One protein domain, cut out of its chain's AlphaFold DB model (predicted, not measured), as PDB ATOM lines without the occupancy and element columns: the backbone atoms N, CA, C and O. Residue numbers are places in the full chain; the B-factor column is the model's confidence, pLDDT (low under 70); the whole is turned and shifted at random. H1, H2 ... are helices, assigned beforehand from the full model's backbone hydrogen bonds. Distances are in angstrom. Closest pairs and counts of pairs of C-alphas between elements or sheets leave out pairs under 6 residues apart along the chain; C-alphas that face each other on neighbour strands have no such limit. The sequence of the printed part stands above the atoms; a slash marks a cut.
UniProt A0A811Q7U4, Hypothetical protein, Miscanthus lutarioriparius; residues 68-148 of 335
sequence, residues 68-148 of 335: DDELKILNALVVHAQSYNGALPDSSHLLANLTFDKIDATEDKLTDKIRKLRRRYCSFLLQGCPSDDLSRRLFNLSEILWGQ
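What this domain is: This is residues 68 to 148 of the 335 residues of the protein "Hypothetical protein" of Miscanthus lutarioriparius (UniProt A0A811Q7U4). H1 and H4 run side by side, the same way, and both lie across one side of the long helix H3, while the short helix H2 packs on the first residues of H3, near one end of the domain. H3 lies along the length of the whole. The printed part has 81 residues with four named helices, in the order H1, H2, H3, H4, and no named strand; the class is all helix. It is compact, with a radius of gyration of the C-alphas of 12.5 A, and rounded, spanning 35 by 30 by 19 A.

How they stand to each other: H1, residues 68 to 83, touches H4, residues 133 to 146, at a shallow tilt of 29 degrees, the same way; their closest C-alphas are those of Val 78 and Leu 145, 5.8 A apart. H2, residues 91 to 97, is close to H1 but not clearly touching, about perpendicular at 80 degrees, the closest C-alphas being those of Ala 76 and Leu 94, 7.4 A. H2 touches H3, residues 107 to 127, with residues 107 to 111 of H3 alone, about perpendicular at 77 degrees; the closest C-alphas are those of Ser 91 and Glu 107, 5.7 A. H1 and H3 are close but not clearly touching, about perpendicular at 89 degrees, with the C-alphas of Ile 73 and Ile 114 closest at 7.8 A. H4 touches H3 at residues 117 to 124 of H3 alone, about perpendicular at 77 degrees, with the C-alphas of Tyr 121 and Phe 139 closest at 6.0 A. H2 and H4 are apart. Helix packing is mostly crossed, but only just: of the three touching pairs, one is at a shallow tilt. In H1, H2, H3 and H4 every O i to N i+4 pair is within hydrogen-bond range.

Where its parts are: H1 begins at C-alpha 68, (-30.183, -12.176, 8.496), and is 22.1 A long from first to last C-alpha. H2 measures 10.1 A. H3 measures 29.9 A, from C-alpha 107 at (-31.341, -21.130, -7.108). H4 measures 19.6 A and ends at C-alpha 146, (-48.427, -12.520, 0.626).

The domain as a whole: The C-alphas farthest apart are those of Ala 96 and Gln 127, 35.1 A. The printed part has no cut. The link from H3 to H4 is tight, the other two are short, and none is long. Mean pLDDT of the printed part is 87.0; residue 148 alone is under 70.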
ATOM      1  N   ASP A  68     -30.455 -13.359   9.309       91.69
ATOM      2  CA  ASP A  68     -30.183 -12.176   8.496       91.69
ATOM      3  C   ASP A  68     -30.390 -12.458   6.996       91.69
ATOM      4  O   ASP A  68     -31.009 -11.653   6.303       91.69
ATOM      5  N   ASP A  69     -30.013 -13.648   6.505       93.12
ATOM      6  CA  ASP A  69     -30.368 -14.090   5.145       93.12
ATOM      7  C   ASP A  69     -31.897 -14.164   4.956       93.12
ATOM      8  O   ASP A  69     -32.405 -13.756   3.914       93.12
ATOM      9  N   GLU A  70     -32.653 -14.656   5.950       94.12
ATOM     10  CA  GLU A  70     -34.126 -14.687   5.895       94.12
ATOM     11  C   GLU A  70     -34.720 -13.280   5.738       94.12
ATOM     12  O   GLU A  70     -35.620 -13.087   4.917       94.12
ATOM     13  N   LEU A  71     -34.182 -12.291   6.461       93.12
ATOM     14  CA  LEU A  71     -34.564 -10.889   6.294       93.12
ATOM     15  C   LEU A  71     -34.118 -10.315   4.944       93.12
ATOM     16  O   LEU A  71     -34.924  -9.644   4.304       93.12
ATOM     17  N   LYS A  72     -32.884 -10.561   4.488       93.19
ATOM     18  CA  LYS A  72     -32.384 -10.101   3.176       93.19
ATOM     19  C   LYS A  72     -33.288 -10.584   2.039       93.19
ATOM     20  O   LYS A  72     -33.695  -9.782   1.201       93.19
ATOM     21  N   ILE A  73     -33.665 -11.868   2.056       93.50
ATOM     22  CA  ILE A  73     -34.584 -12.472   1.078       93.50
ATOM     23  C   ILE A  73     -35.945 -11.765   1.110       93.50
ATOM     24  O   ILE A  73     -36.405 -11.297   0.069       93.50
ATOM     25  N   LEU A  74     -36.591 -11.653   2.278       94.44
ATOM     26  CA  LEU A  74     -37.926 -11.046   2.364       94.44
ATOM     27  C   LEU A  74     -37.927  -9.551   2.013       94.44
ATOM     28  O   LEU A  74     -38.810  -9.114   1.283       94.44
ATOM     29  N   ASN A  75     -36.936  -8.774   2.462       93.38
ATOM     30  CA  ASN A  75     -36.840  -7.353   2.114       93.38
ATOM     31  C   ASN A  75     -36.648  -7.153   0.603       93.38
ATOM     32  O   ASN A  75     -37.316  -6.307   0.019       93.38
ATOM     33  N   ALA A  76     -35.794  -7.946  -0.050       92.00
ATOM     34  CA  ALA A  76     -35.593  -7.846  -1.496       92.00
ATOM     35  C   ALA A  76     -36.841  -8.253  -2.299       92.00
ATOM     36  O   ALA A  76     -37.165  -7.607  -3.295       92.00
ATOM     37  N   LEU A  77     -37.572  -9.279  -1.844       90.94
ATOM     38  CA  LEU A  77     -38.866  -9.658  -2.417       90.94
ATOM     39  C   LEU A  77     -39.898  -8.526  -2.280       90.94
ATOM     40  O   LEU A  77     -40.564  -8.203  -3.260       90.94
ATOM     41  N   VAL A  78     -39.999  -7.894  -1.103       91.06
ATOM     42  CA  VAL A  78     -40.916  -6.768  -0.845       91.06
ATOM     43  C   VAL A  78     -40.551  -5.539  -1.683       91.06
ATOM     44  O   VAL A  78     -41.419  -4.992  -2.356       91.06
ATOM     45  N   VAL A  79     -39.276  -5.135  -1.713       89.44
ATOM     46  CA  VAL A  79     -38.805  -3.987  -2.514       89.44
ATOM     47  C   VAL A  79     -39.051  -4.219  -4.007       89.44
ATOM     48  O   VAL A  79     -39.488  -3.304  -4.704       89.44
ATOM     49  N   HIS A  80     -38.831  -5.437  -4.508       86.62
ATOM     50  CA  HIS A  80     -39.137  -5.767  -5.899       86.62
ATOM     51  C   HIS A  80     -40.647  -5.771  -6.172       86.62
ATOM     52  O   HIS A  80     -41.074  -5.164  -7.149       86.62
ATOM     53  N   ALA A  81     -41.468  -6.372  -5.306       85.75
ATOM     54  CA  ALA A  81     -42.923  -6.363  -5.462       85.75
ATOM     55  C   ALA A  81     -43.497  -4.932  -5.454       85.75
ATOM     56  O   ALA A  81     -44.361  -4.616  -6.268       85.75
ATOM     57  N   GLN A  82     -42.967  -4.042  -4.609       83.88
ATOM     58  CA  GLN A  82     -43.315  -2.615  -4.597       83.88
ATOM     59  C   GLN A  82     -42.849  -1.882  -5.868       83.88
ATOM     60  O   GLN A  82     -43.568  -1.030  -6.379       83.88
ATOM     61  N   SER A  83     -41.670  -2.222  -6.399       84.56
ATOM     62  CA  SER A  83     -41.101  -1.582  -7.601       84.56
ATOM     63  C   SER A  83     -41.744  -2.055  -8.911       84.56
ATOM     64  O   SER A  83     -41.796  -1.300  -9.879       84.56
ATOM     65  N   TYR A  84     -42.229  -3.300  -8.949       78.62
ATOM     66  CA  TYR A  84     -42.744  -3.980 -10.143       78.62
ATOM     67  C   TYR A  84     -44.193  -4.470  -9.965       78.62
ATOM     68  O   TYR A  84     -44.577  -5.518 -10.482       78.62
ATOM     69  N   ASN A  85     -45.005  -3.697  -9.235       73.12
ATOM     70  CA  ASN A  85     -46.466  -3.825  -9.157       73.12
ATOM     71  C   ASN A  85     -46.965  -5.256  -8.829       73.12
ATOM     72  O   ASN A  85     -47.824  -5.811  -9.515       73.12
ATOM     73  N   GLY A  86     -46.392  -5.863  -7.789       70.12
ATOM     74  CA  GLY A  86     -46.732  -7.202  -7.291       70.12
ATOM     75  C   GLY A  86     -45.920  -8.353  -7.896       70.12
ATOM     76  O   GLY A  86     -45.971  -9.467  -7.376       70.12
ATOM     77  N   ALA A  87     -45.128  -8.121  -8.950       74.00
ATOM     78  CA  ALA A  87     -44.290  -9.166  -9.533       74.00
ATOM     79  C   ALA A  87     -43.162  -9.591  -8.573       74.00
ATOM     80  O   ALA A  87     -42.371  -8.763  -8.109       74.00
ATOM     81  N   LEU A  88     -43.041 -10.897  -8.310       78.06
ATOM     82  CA  LEU A  88     -41.890 -11.446  -7.590       78.06
ATOM     83  C   LEU A  88     -40.660 -11.509  -8.520       78.06
ATOM     84  O   LEU A  88     -40.809 -11.857  -9.693       78.06
ATOM     85  N   PRO A  89     -39.451 -11.210  -8.013       82.00
ATOM     86  CA  PRO A  89     -38.213 -11.365  -8.761       82.00
ATOM     87  C   PRO A  89     -37.911 -12.838  -9.011       82.00
ATOM     88  O   PRO A  89     -38.213 -13.706  -8.185       82.00
ATOM     89  N   ASP A  90     -37.214 -13.096 -10.110       84.31
ATOM     90  CA  ASP A  90     -36.591 -14.392 -10.330       84.31
ATOM     91  C   ASP A  90     -35.472 -14.669  -9.299       84.31
ATOM     92  O   ASP A  90     -34.813 -13.760  -8.783       84.31
ATOM     93  N   SER A  91     -35.243 -15.946  -8.989       85.12
ATOM     94  CA  SER A  91     -34.250 -16.346  -7.987       85.12
ATOM     95  C   SER A  91     -32.808 -16.157  -8.465       85.12
ATOM     96  O   SER A  91     -31.945 -15.879  -7.630       85.12
ATOM     97  N   SER A  92     -32.546 -16.181  -9.778       84.44
ATOM     98  CA  SER A  92     -31.252 -15.767 -10.336       84.44
ATOM     99  C   SER A  92     -30.985 -14.277 -10.077       84.44
ATOM    100  O   SER A  92     -29.912 -13.899  -9.604       84.44
ATOM    101  N   HIS A  93     -32.001 -13.422 -10.260       85.38
ATOM    102  CA  HIS A  93     -31.901 -11.985  -9.976       85.38
ATOM    103  C   HIS A  93     -31.632 -11.693  -8.488       85.38
ATOM    104  O   HIS A  93     -30.859 -10.789  -8.168       85.38
ATOM    105  N   LEU A  94     -32.221 -12.460  -7.566       86.56
ATOM    106  CA  LEU A  94     -31.922 -12.334  -6.135       86.56
ATOM    107  C   LEU A  94     -30.482 -12.760  -5.797       86.56
ATOM    108  O   LEU A  94     -29.812 -12.054  -5.047       86.56
ATOM    109  N   LEU A  95     -29.987 -13.864  -6.364       86.50
ATOM    110  CA  LEU A  95     -28.604 -14.327  -6.165       86.50
ATOM    111  C   LEU A  95     -27.560 -13.348  -6.724       86.50
ATOM    112  O   LEU A  95     -26.487 -13.211  -6.146       86.50
ATOM    113  N   ALA A  96     -27.872 -12.650  -7.818       85.19
ATOM    114  CA  ALA A  96     -26.974 -11.667  -8.425       85.19
ATOM    115  C   ALA A  96     -26.847 -10.356  -7.622       85.19
ATOM    116  O   ALA A  96     -25.836  -9.666  -7.743       85.19
ATOM    117  N   ASN A  97     -27.859 -10.000  -6.820       84.88
ATOM    118  CA  ASN A  97     -27.948  -8.702  -6.135       84.88
ATOM    119  C   ASN A  97     -27.766  -8.766  -4.605       84.88
ATOM    120  O   ASN A  97     -27.696  -7.717  -3.965       84.88
ATOM    121  N   LEU A  98     -27.714  -9.957  -3.995       87.81
ATOM    122  CA  LEU A  98     -27.683 -10.126  -2.537       87.81
ATOM    123  C   LEU A  98     -26.463 -10.915  -2.058       87.81
ATOM    124  O   LEU A  98     -26.110 -11.953  -2.609       87.81
ATOM    125  N   THR A  99     -25.866 -10.454  -0.958       86.88
ATOM    126  CA  THR A  99     -24.802 -11.165  -0.245       86.88
ATOM    127  C   THR A  99     -25.375 -11.949   0.935       86.88
ATOM    128  O   THR A  99     -25.941 -11.385   1.875       86.88
ATOM    129  N   PHE A 100     -25.212 -13.270   0.890       86.69
ATOM    130  CA  PHE A 100     -25.658 -14.190   1.934       86.69
ATOM    131  C   PHE A 100     -24.481 -14.683   2.773       86.69
ATOM    132  O   PHE A 100     -23.404 -14.945   2.239       86.69
ATOM    133  N   ASP A 101     -24.713 -14.895   4.070       84.75
ATOM    134  CA  ASP A 101     -23.754 -15.590   4.944       84.75
ATOM    135  C   ASP A 101     -23.613 -17.064   4.507       84.75
ATOM    136  O   ASP A 101     -22.605 -17.738   4.747       84.75
ATOM    137  N   LYS A 102     -24.651 -17.579   3.835       81.50
ATOM    138  CA  LYS A 102     -24.721 -18.928   3.291       81.50
ATOM    139  C   LYS A 102     -23.902 -19.102   2.006       81.50
ATOM    140  O   LYS A 102     -24.401 -18.942   0.894       81.50
ATOM    141  N   ILE A 103     -22.668 -19.564   2.194       75.00
ATOM    142  CA  ILE A 103     -21.665 -19.856   1.152       75.00
ATOM    143  C   ILE A 103     -22.188 -20.778   0.028       75.00
ATOM    144  O   ILE A 103     -21.755 -20.653  -1.112       75.00
ATOM    145  N   ASP A 104     -23.107 -21.709   0.318       80.50
ATOM    146  CA  ASP A 104     -23.603 -22.699  -0.652       80.50
ATOM    147  C   ASP A 104     -24.951 -22.333  -1.311       80.50
ATOM    148  O   ASP A 104     -25.634 -23.224  -1.826       80.50
ATOM    149  N   ALA A 105     -25.365 -21.063  -1.291       82.88
ATOM    150  CA  ALA A 105     -26.622 -20.612  -1.894       82.88
ATOM    151  C   ALA A 105     -26.700 -20.918  -3.408       82.88
ATOM    152  O   ALA A 105     -25.861 -20.490  -4.195       82.88
ATOM    153  N   THR A 106     -27.741 -21.651  -3.817       88.00
ATOM    154  CA  THR A 106     -28.092 -21.926  -5.222       88.00
ATOM    155  C   THR A 106     -29.568 -21.616  -5.456       88.00
ATOM    156  O   THR A 106     -30.336 -21.494  -4.499       88.00
ATOM    157  N   GLU A 107     -29.979 -21.518  -6.719       88.88
ATOM    158  CA  GLU A 107     -31.341 -21.130  -7.108       88.88
ATOM    159  C   GLU A 107     -32.414 -22.063  -6.518       88.88
ATOM    160  O   GLU A 107     -33.357 -21.601  -5.874       88.88
ATOM    161  N   ASP A 108     -32.209 -23.383  -6.586       87.69
ATOM    162  CA  ASP A 108     -33.089 -24.382  -5.955       87.69
ATOM    163  C   ASP A 108     -33.203 -24.193  -4.435       87.69
ATOM    164  O   ASP A 108     -34.279 -24.321  -3.848       87.69
ATOM    165  N   LYS A 109     -32.086 -23.869  -3.771       90.50
ATOM    166  CA  LYS A 109     -32.051 -23.664  -2.316       90.50
ATOM    167  C   LYS A 109     -32.745 -22.364  -1.928       90.50
ATOM    168  O   LYS A 109     -33.318 -22.302  -0.840       90.50
ATOM    169  N   LEU A 110     -32.690 -21.342  -2.784       91.69
ATOM    170  CA  LEU A 110     -33.372 -20.069  -2.583       91.69
ATOM    171  C   LEU A 110     -34.881 -20.206  -2.839       91.69
ATOM    172  O   LEU A 110     -35.669 -19.825  -1.976       91.69
ATOM    173  N   THR A 111     -35.303 -20.841  -3.935       90.19
ATOM    174  CA  THR A 111     -36.730 -21.099  -4.215       90.19
ATOM    175  C   THR A 111     -37.381 -22.002  -3.157       90.19
ATOM    176  O   THR A 111     -38.488 -21.711  -2.693       90.19
ATOM    177  N   ASP A 112     -36.700 -23.057  -2.693       90.50
ATOM    178  CA  ASP A 112     -37.136 -23.862  -1.542       90.50
ATOM    179  C   ASP A 112     -37.165 -23.036  -0.247       90.50
ATOM    180  O   ASP A 112     -38.108 -23.159   0.541       90.50
ATOM    181  N   LYS A 113     -36.194 -22.138  -0.026       93.44
ATOM    182  CA  LYS A 113     -36.204 -21.257   1.147       93.44
ATOM    183  C   LYS A 113     -37.385 -20.288   1.131       93.44
ATOM    184  O   LYS A 113     -38.060 -20.172   2.151       93.44
ATOM    185  N   ILE A 114     -37.704 -19.684  -0.011       93.00
ATOM    186  CA  ILE A 114     -38.888 -18.831  -0.191       93.00
ATOM    187  C   ILE A 114     -40.171 -19.648   0.047       93.00
ATOM    188  O   ILE A 114     -41.026 -19.239   0.835       93.00
ATOM    189  N   ARG A 115     -40.274 -20.873  -0.499       92.19
ATOM    190  CA  ARG A 115     -41.379 -21.811  -0.195       92.19
ATOM    191  C   ARG A 115     -41.455 -22.221   1.283       92.19
ATOM    192  O   ARG A 115     -42.535 -22.567   1.764       92.19
ATOM    193  N   LYS A 116     -40.341 -22.242   2.019       92.94
ATOM    194  CA  LYS A 116     -40.309 -22.511   3.470       92.94
ATOM    195  C   LYS A 116     -40.723 -21.284   4.285       92.94
ATOM    196  O   LYS A 116     -41.468 -21.445   5.246       92.94
ATOM    197  N   LEU A 117     -40.322 -20.081   3.874       93.88
ATOM    198  CA  LEU A 117     -40.748 -18.817   4.485       93.88
ATOM    199  C   LEU A 117     -42.259 -18.597   4.316       93.88
ATOM    200  O   LEU A 117     -42.946 -18.398   5.316       93.88
ATOM    201  N   ARG A 118     -42.811 -18.782   3.105       92.19
ATOM    202  CA  ARG A 118     -44.267 -18.700   2.877       92.19
ATOM    203  C   ARG A 118     -45.049 -19.706   3.728       92.19
ATOM    204  O   ARG A 118     -46.040 -19.341   4.348       92.19
ATOM    205  N   ARG A 119     -44.574 -20.956   3.843       90.38
ATOM    206  CA  ARG A 119     -45.178 -21.961   4.746       90.38
ATOM    207  C   ARG A 119     -45.114 -21.555   6.224       90.38
ATOM    208  O   ARG A 119     -46.080 -21.785   6.942       90.38
ATOM    209  N   ARG A 120     -44.013 -20.939   6.675       91.94
ATOM    210  CA  ARG A 120     -43.869 -20.410   8.044       91.94
ATOM    211  C   ARG A 120     -44.873 -19.284   8.314       91.94
ATOM    212  O   ARG A 120     -45.511 -19.306   9.360       91.94
ATOM    213  N   TYR A 121     -45.075 -18.371   7.362       92.00
ATOM    214  CA  TYR A 121     -46.107 -17.330   7.439       92.00
ATOM    215  C   TYR A 121     -47.523 -17.920   7.543       92.00
ATOM    216  O   TYR A 121     -48.229 -17.626   8.504       92.00
ATOM    217  N   CYS A 122     -47.903 -18.845   6.652       88.62
ATOM    218  CA  CYS A 122     -49.204 -19.525   6.735       88.62
ATOM    219  C   CYS A 122     -49.401 -20.277   8.068       88.62
ATOM    220  O   CYS A 122     -50.511 -20.323   8.590       88.62
ATOM    221  N   SER A 123     -48.332 -20.833   8.653       87.62
ATOM    222  CA  SER A 123     -48.388 -21.462   9.980       87.62
ATOM    223  C   SER A 123     -48.660 -20.453  11.103       87.62
ATOM    224  O   SER A 123     -49.381 -20.783  12.040       87.62
ATOM    225  N   PHE A 124     -48.121 -19.231  11.020       88.25
ATOM    226  CA  PHE A 124     -48.405 -18.171  11.994       88.25
ATOM    227  C   PHE A 124     -49.844 -17.644  11.888       88.25
ATOM    228  O   PHE A 124     -50.442 -17.354  12.918       88.25
ATOM    229  N   LEU A 125     -50.442 -17.601  10.691       86.12
ATOM    230  CA  LEU A 125     -51.865 -17.257  10.542       86.12
ATOM    231  C   LEU A 125     -52.792 -18.252  11.268       86.12
ATOM    232  O   LEU A 125     -53.817 -17.853  11.810       86.12
ATOM    233  N   LEU A 126     -52.417 -19.536  11.320       82.06
ATOM    234  CA  LEU A 126     -53.185 -20.585  12.005       82.06
ATOM    235  C   LEU A 126     -52.885 -20.691  13.511       82.06
ATOM    236  O   LEU A 126     -53.754 -21.097  14.278       82.06
ATOM    237  N   GLN A 127     -51.657 -20.378  13.932       80.38
ATOM    238  CA  GLN A 127     -51.188 -20.567  15.313       80.38
ATOM    239  C   GLN A 127     -51.172 -19.270  16.147       80.38
ATOM    240  O   GLN A 127     -50.979 -19.322  17.362       80.38
ATOM    241  N   GLY A 128     -51.394 -18.117  15.513       75.69
ATOM    242  CA  GLY A 128     -51.312 -16.791  16.120       75.69
ATOM    243  C   GLY A 128     -49.948 -16.120  15.924       75.69
ATOM    244  O   GLY A 128     -48.931 -16.765  15.647       75.69
ATOM    245  N   CYS A 129     -49.930 -14.793  16.067       75.81
ATOM    246  CA  CYS A 129     -48.746 -13.978  15.806       75.81
ATOM    247  C   CYS A 129     -47.561 -14.386  16.707       75.81
ATOM    248  O   CYS A 129     -47.739 -14.551  17.919       75.81
ATOM    249  N   PRO A 130     -46.336 -14.508  16.159       82.38
ATOM    250  CA  PRO A 130     -45.170 -14.922  16.933       82.38
ATOM    251  C   PRO A 130     -44.863 -13.969  18.092       82.38
ATOM    252  O   PRO A 130     -44.998 -12.753  17.968       82.38
ATOM    253  N   SER A 131     -44.401 -14.522  19.218       82.44
ATOM    254  CA  SER A 131     -44.057 -13.725  20.405       82.44
ATOM    255  C   SER A 131     -42.724 -12.973  20.252       82.44
ATOM    256  O   SER A 131     -42.635 -11.793  20.592       82.44
ATOM    257  N   ASP A 132     -41.722 -13.655  19.694       91.00
ATOM    258  CA  ASP A 132     -40.347 -13.192  19.459       91.00
ATOM    259  C   ASP A 132     -40.262 -12.089  18.384       91.00
ATOM    260  O   ASP A 132     -40.828 -12.233  17.302       91.00
ATOM    261  N   ASP A 133     -39.516 -11.014  18.665       90.12
ATOM    262  CA  ASP A 133     -39.334  -9.851  17.781       90.12
ATOM    263  C   ASP A 133     -38.740 -10.217  16.412       90.12
ATOM    264  O   ASP A 133     -39.161  -9.686  15.384       90.12
ATOM    265  N   LEU A 134     -37.815 -11.176  16.370       88.06
ATOM    266  CA  LEU A 134     -37.199 -11.637  15.127       88.06
ATOM    267  C   LEU A 134     -38.256 -12.332  14.248       88.06
ATOM    268  O   LEU A 134     -38.476 -11.988  13.084       88.06
ATOM    269  N   SER A 135     -39.014 -13.256  14.833       89.62
ATOM    270  CA  SER A 135     -40.137 -13.913  14.162       89.62
ATOM    271  C   SER A 135     -41.267 -12.944  13.783       89.62
ATOM    272  O   SER A 135     -41.886 -13.153  12.740       89.62
ATOM    273  N   ARG A 136     -41.512 -11.868  14.551       91.19
ATOM    274  CA  ARG A 136     -42.452 -10.787  14.180       91.19
ATOM    275  C   ARG A 136     -41.989 -10.029  12.939       91.19
ATOM    276  O   ARG A 136     -42.777  -9.858  12.019       91.19
ATOM    277  N   ARG A 137     -40.714  -9.635  12.845       92.50
ATOM    278  CA  ARG A 137     -40.182  -8.949  11.647       92.50
ATOM    279  C   ARG A 137     -40.332  -9.804  10.385       92.50
ATOM    280  O   ARG A 137     -40.750  -9.288   9.351       92.50
ATOM    281  N   LEU A 138     -40.057 -11.110  10.477       92.62
ATOM    282  CA  LEU A 138     -40.305 -12.048   9.373       92.62
ATOM    283  C   LEU A 138     -41.795 -12.162   9.025       92.62
ATOM    284  O   LEU A 138     -42.126 -12.242   7.844       92.62
ATOM    285  N   PHE A 139     -42.684 -12.176  10.024       92.69
ATOM    286  CA  PHE A 139     -44.132 -12.198   9.808       92.69
ATOM    287  C   PHE A 139     -44.596 -10.945   9.055       92.69
ATOM    288  O   PHE A 139     -45.147 -11.086   7.971       92.69
ATOM    289  N   ASN A 140     -44.275  -9.746   9.548       91.88
ATOM    290  CA  ASN A 140     -44.707  -8.477   8.950       91.88
ATOM    291  C   ASN A 140     -44.210  -8.311   7.496       91.88
ATOM    292  O   ASN A 140     -44.944  -7.841   6.631       91.88
ATOM    293  N   LEU A 141     -42.974  -8.725   7.185       92.81
ATOM    294  CA  LEU A 141     -42.469  -8.699   5.801       92.81
ATOM    295  C   LEU A 141     -43.143  -9.754   4.906       92.81
ATOM    296  O   LEU A 141     -43.346  -9.515   3.717       92.81
ATOM    297  N   SER A 142     -43.509 -10.909   5.467       92.19
ATOM    298  CA  SER A 142     -44.273 -11.944   4.754       92.19
ATOM    299  C   SER A 142     -45.725 -11.518   4.502       92.19
ATOM    300  O   SER A 142     -46.295 -11.865   3.472       92.19
ATOM    301  N   GLU A 143     -46.304 -10.746   5.419       90.69
ATOM    302  CA  GLU A 143     -47.646 -10.166   5.346       90.69
ATOM    303  C   GLU A 143     -47.743  -9.106   4.241       90.69
ATOM    304  O   GLU A 143     -48.648  -9.173   3.415       90.69
ATOM    305  N   ILE A 144     -46.751  -8.218   4.113       89.44
ATOM    306  CA  ILE A 144     -46.673  -7.272   2.983       89.44
ATOM    307  C   ILE A 144     -46.573  -8.010   1.632       89.44
ATOM    308  O   ILE A 144     -47.129  -7.555   0.637       89.44
ATOM    309  N   LEU A 145     -45.874  -9.151   1.583       87.81
ATOM    310  CA  LEU A 145     -45.600  -9.887   0.342       87.81
ATOM    311  C   LEU A 145     -46.705 -10.876  -0.078       87.81
ATOM    312  O   LEU A 145     -46.855 -11.151  -1.268       87.81
ATOM    313  N   TRP A 146     -47.438 -11.456   0.877       88.00
ATOM    314  CA  TRP A 146     -48.427 -12.520   0.626       88.00
ATOM    315  C   TRP A 146     -49.796 -12.296   1.282       88.00
ATOM    316  O   TRP A 146     -50.708 -13.070   1.003       88.00
ATOM    317  N   GLY A 147     -49.945 -11.275   2.128       80.38
ATOM    318  CA  GLY A 147     -51.220 -10.815   2.694       80.38
ATOM    319  C   GLY A 147     -51.885  -9.695   1.883       80.38
ATOM    320  O   GLY A 147     -53.042  -9.388   2.118       80.38
ATOM    321  N   GLN A 148     -51.206  -9.126   0.879       63.84
ATOM    322  CA  GLN A 148     -51.785  -8.177  -0.091       63.84
ATOM    323  C   GLN A 148     -52.652  -8.847  -1.181       63.84
ATOM    324  O   GLN A 148     -52.836  -8.289  -2.258       63.84
TER     325      GLN A 148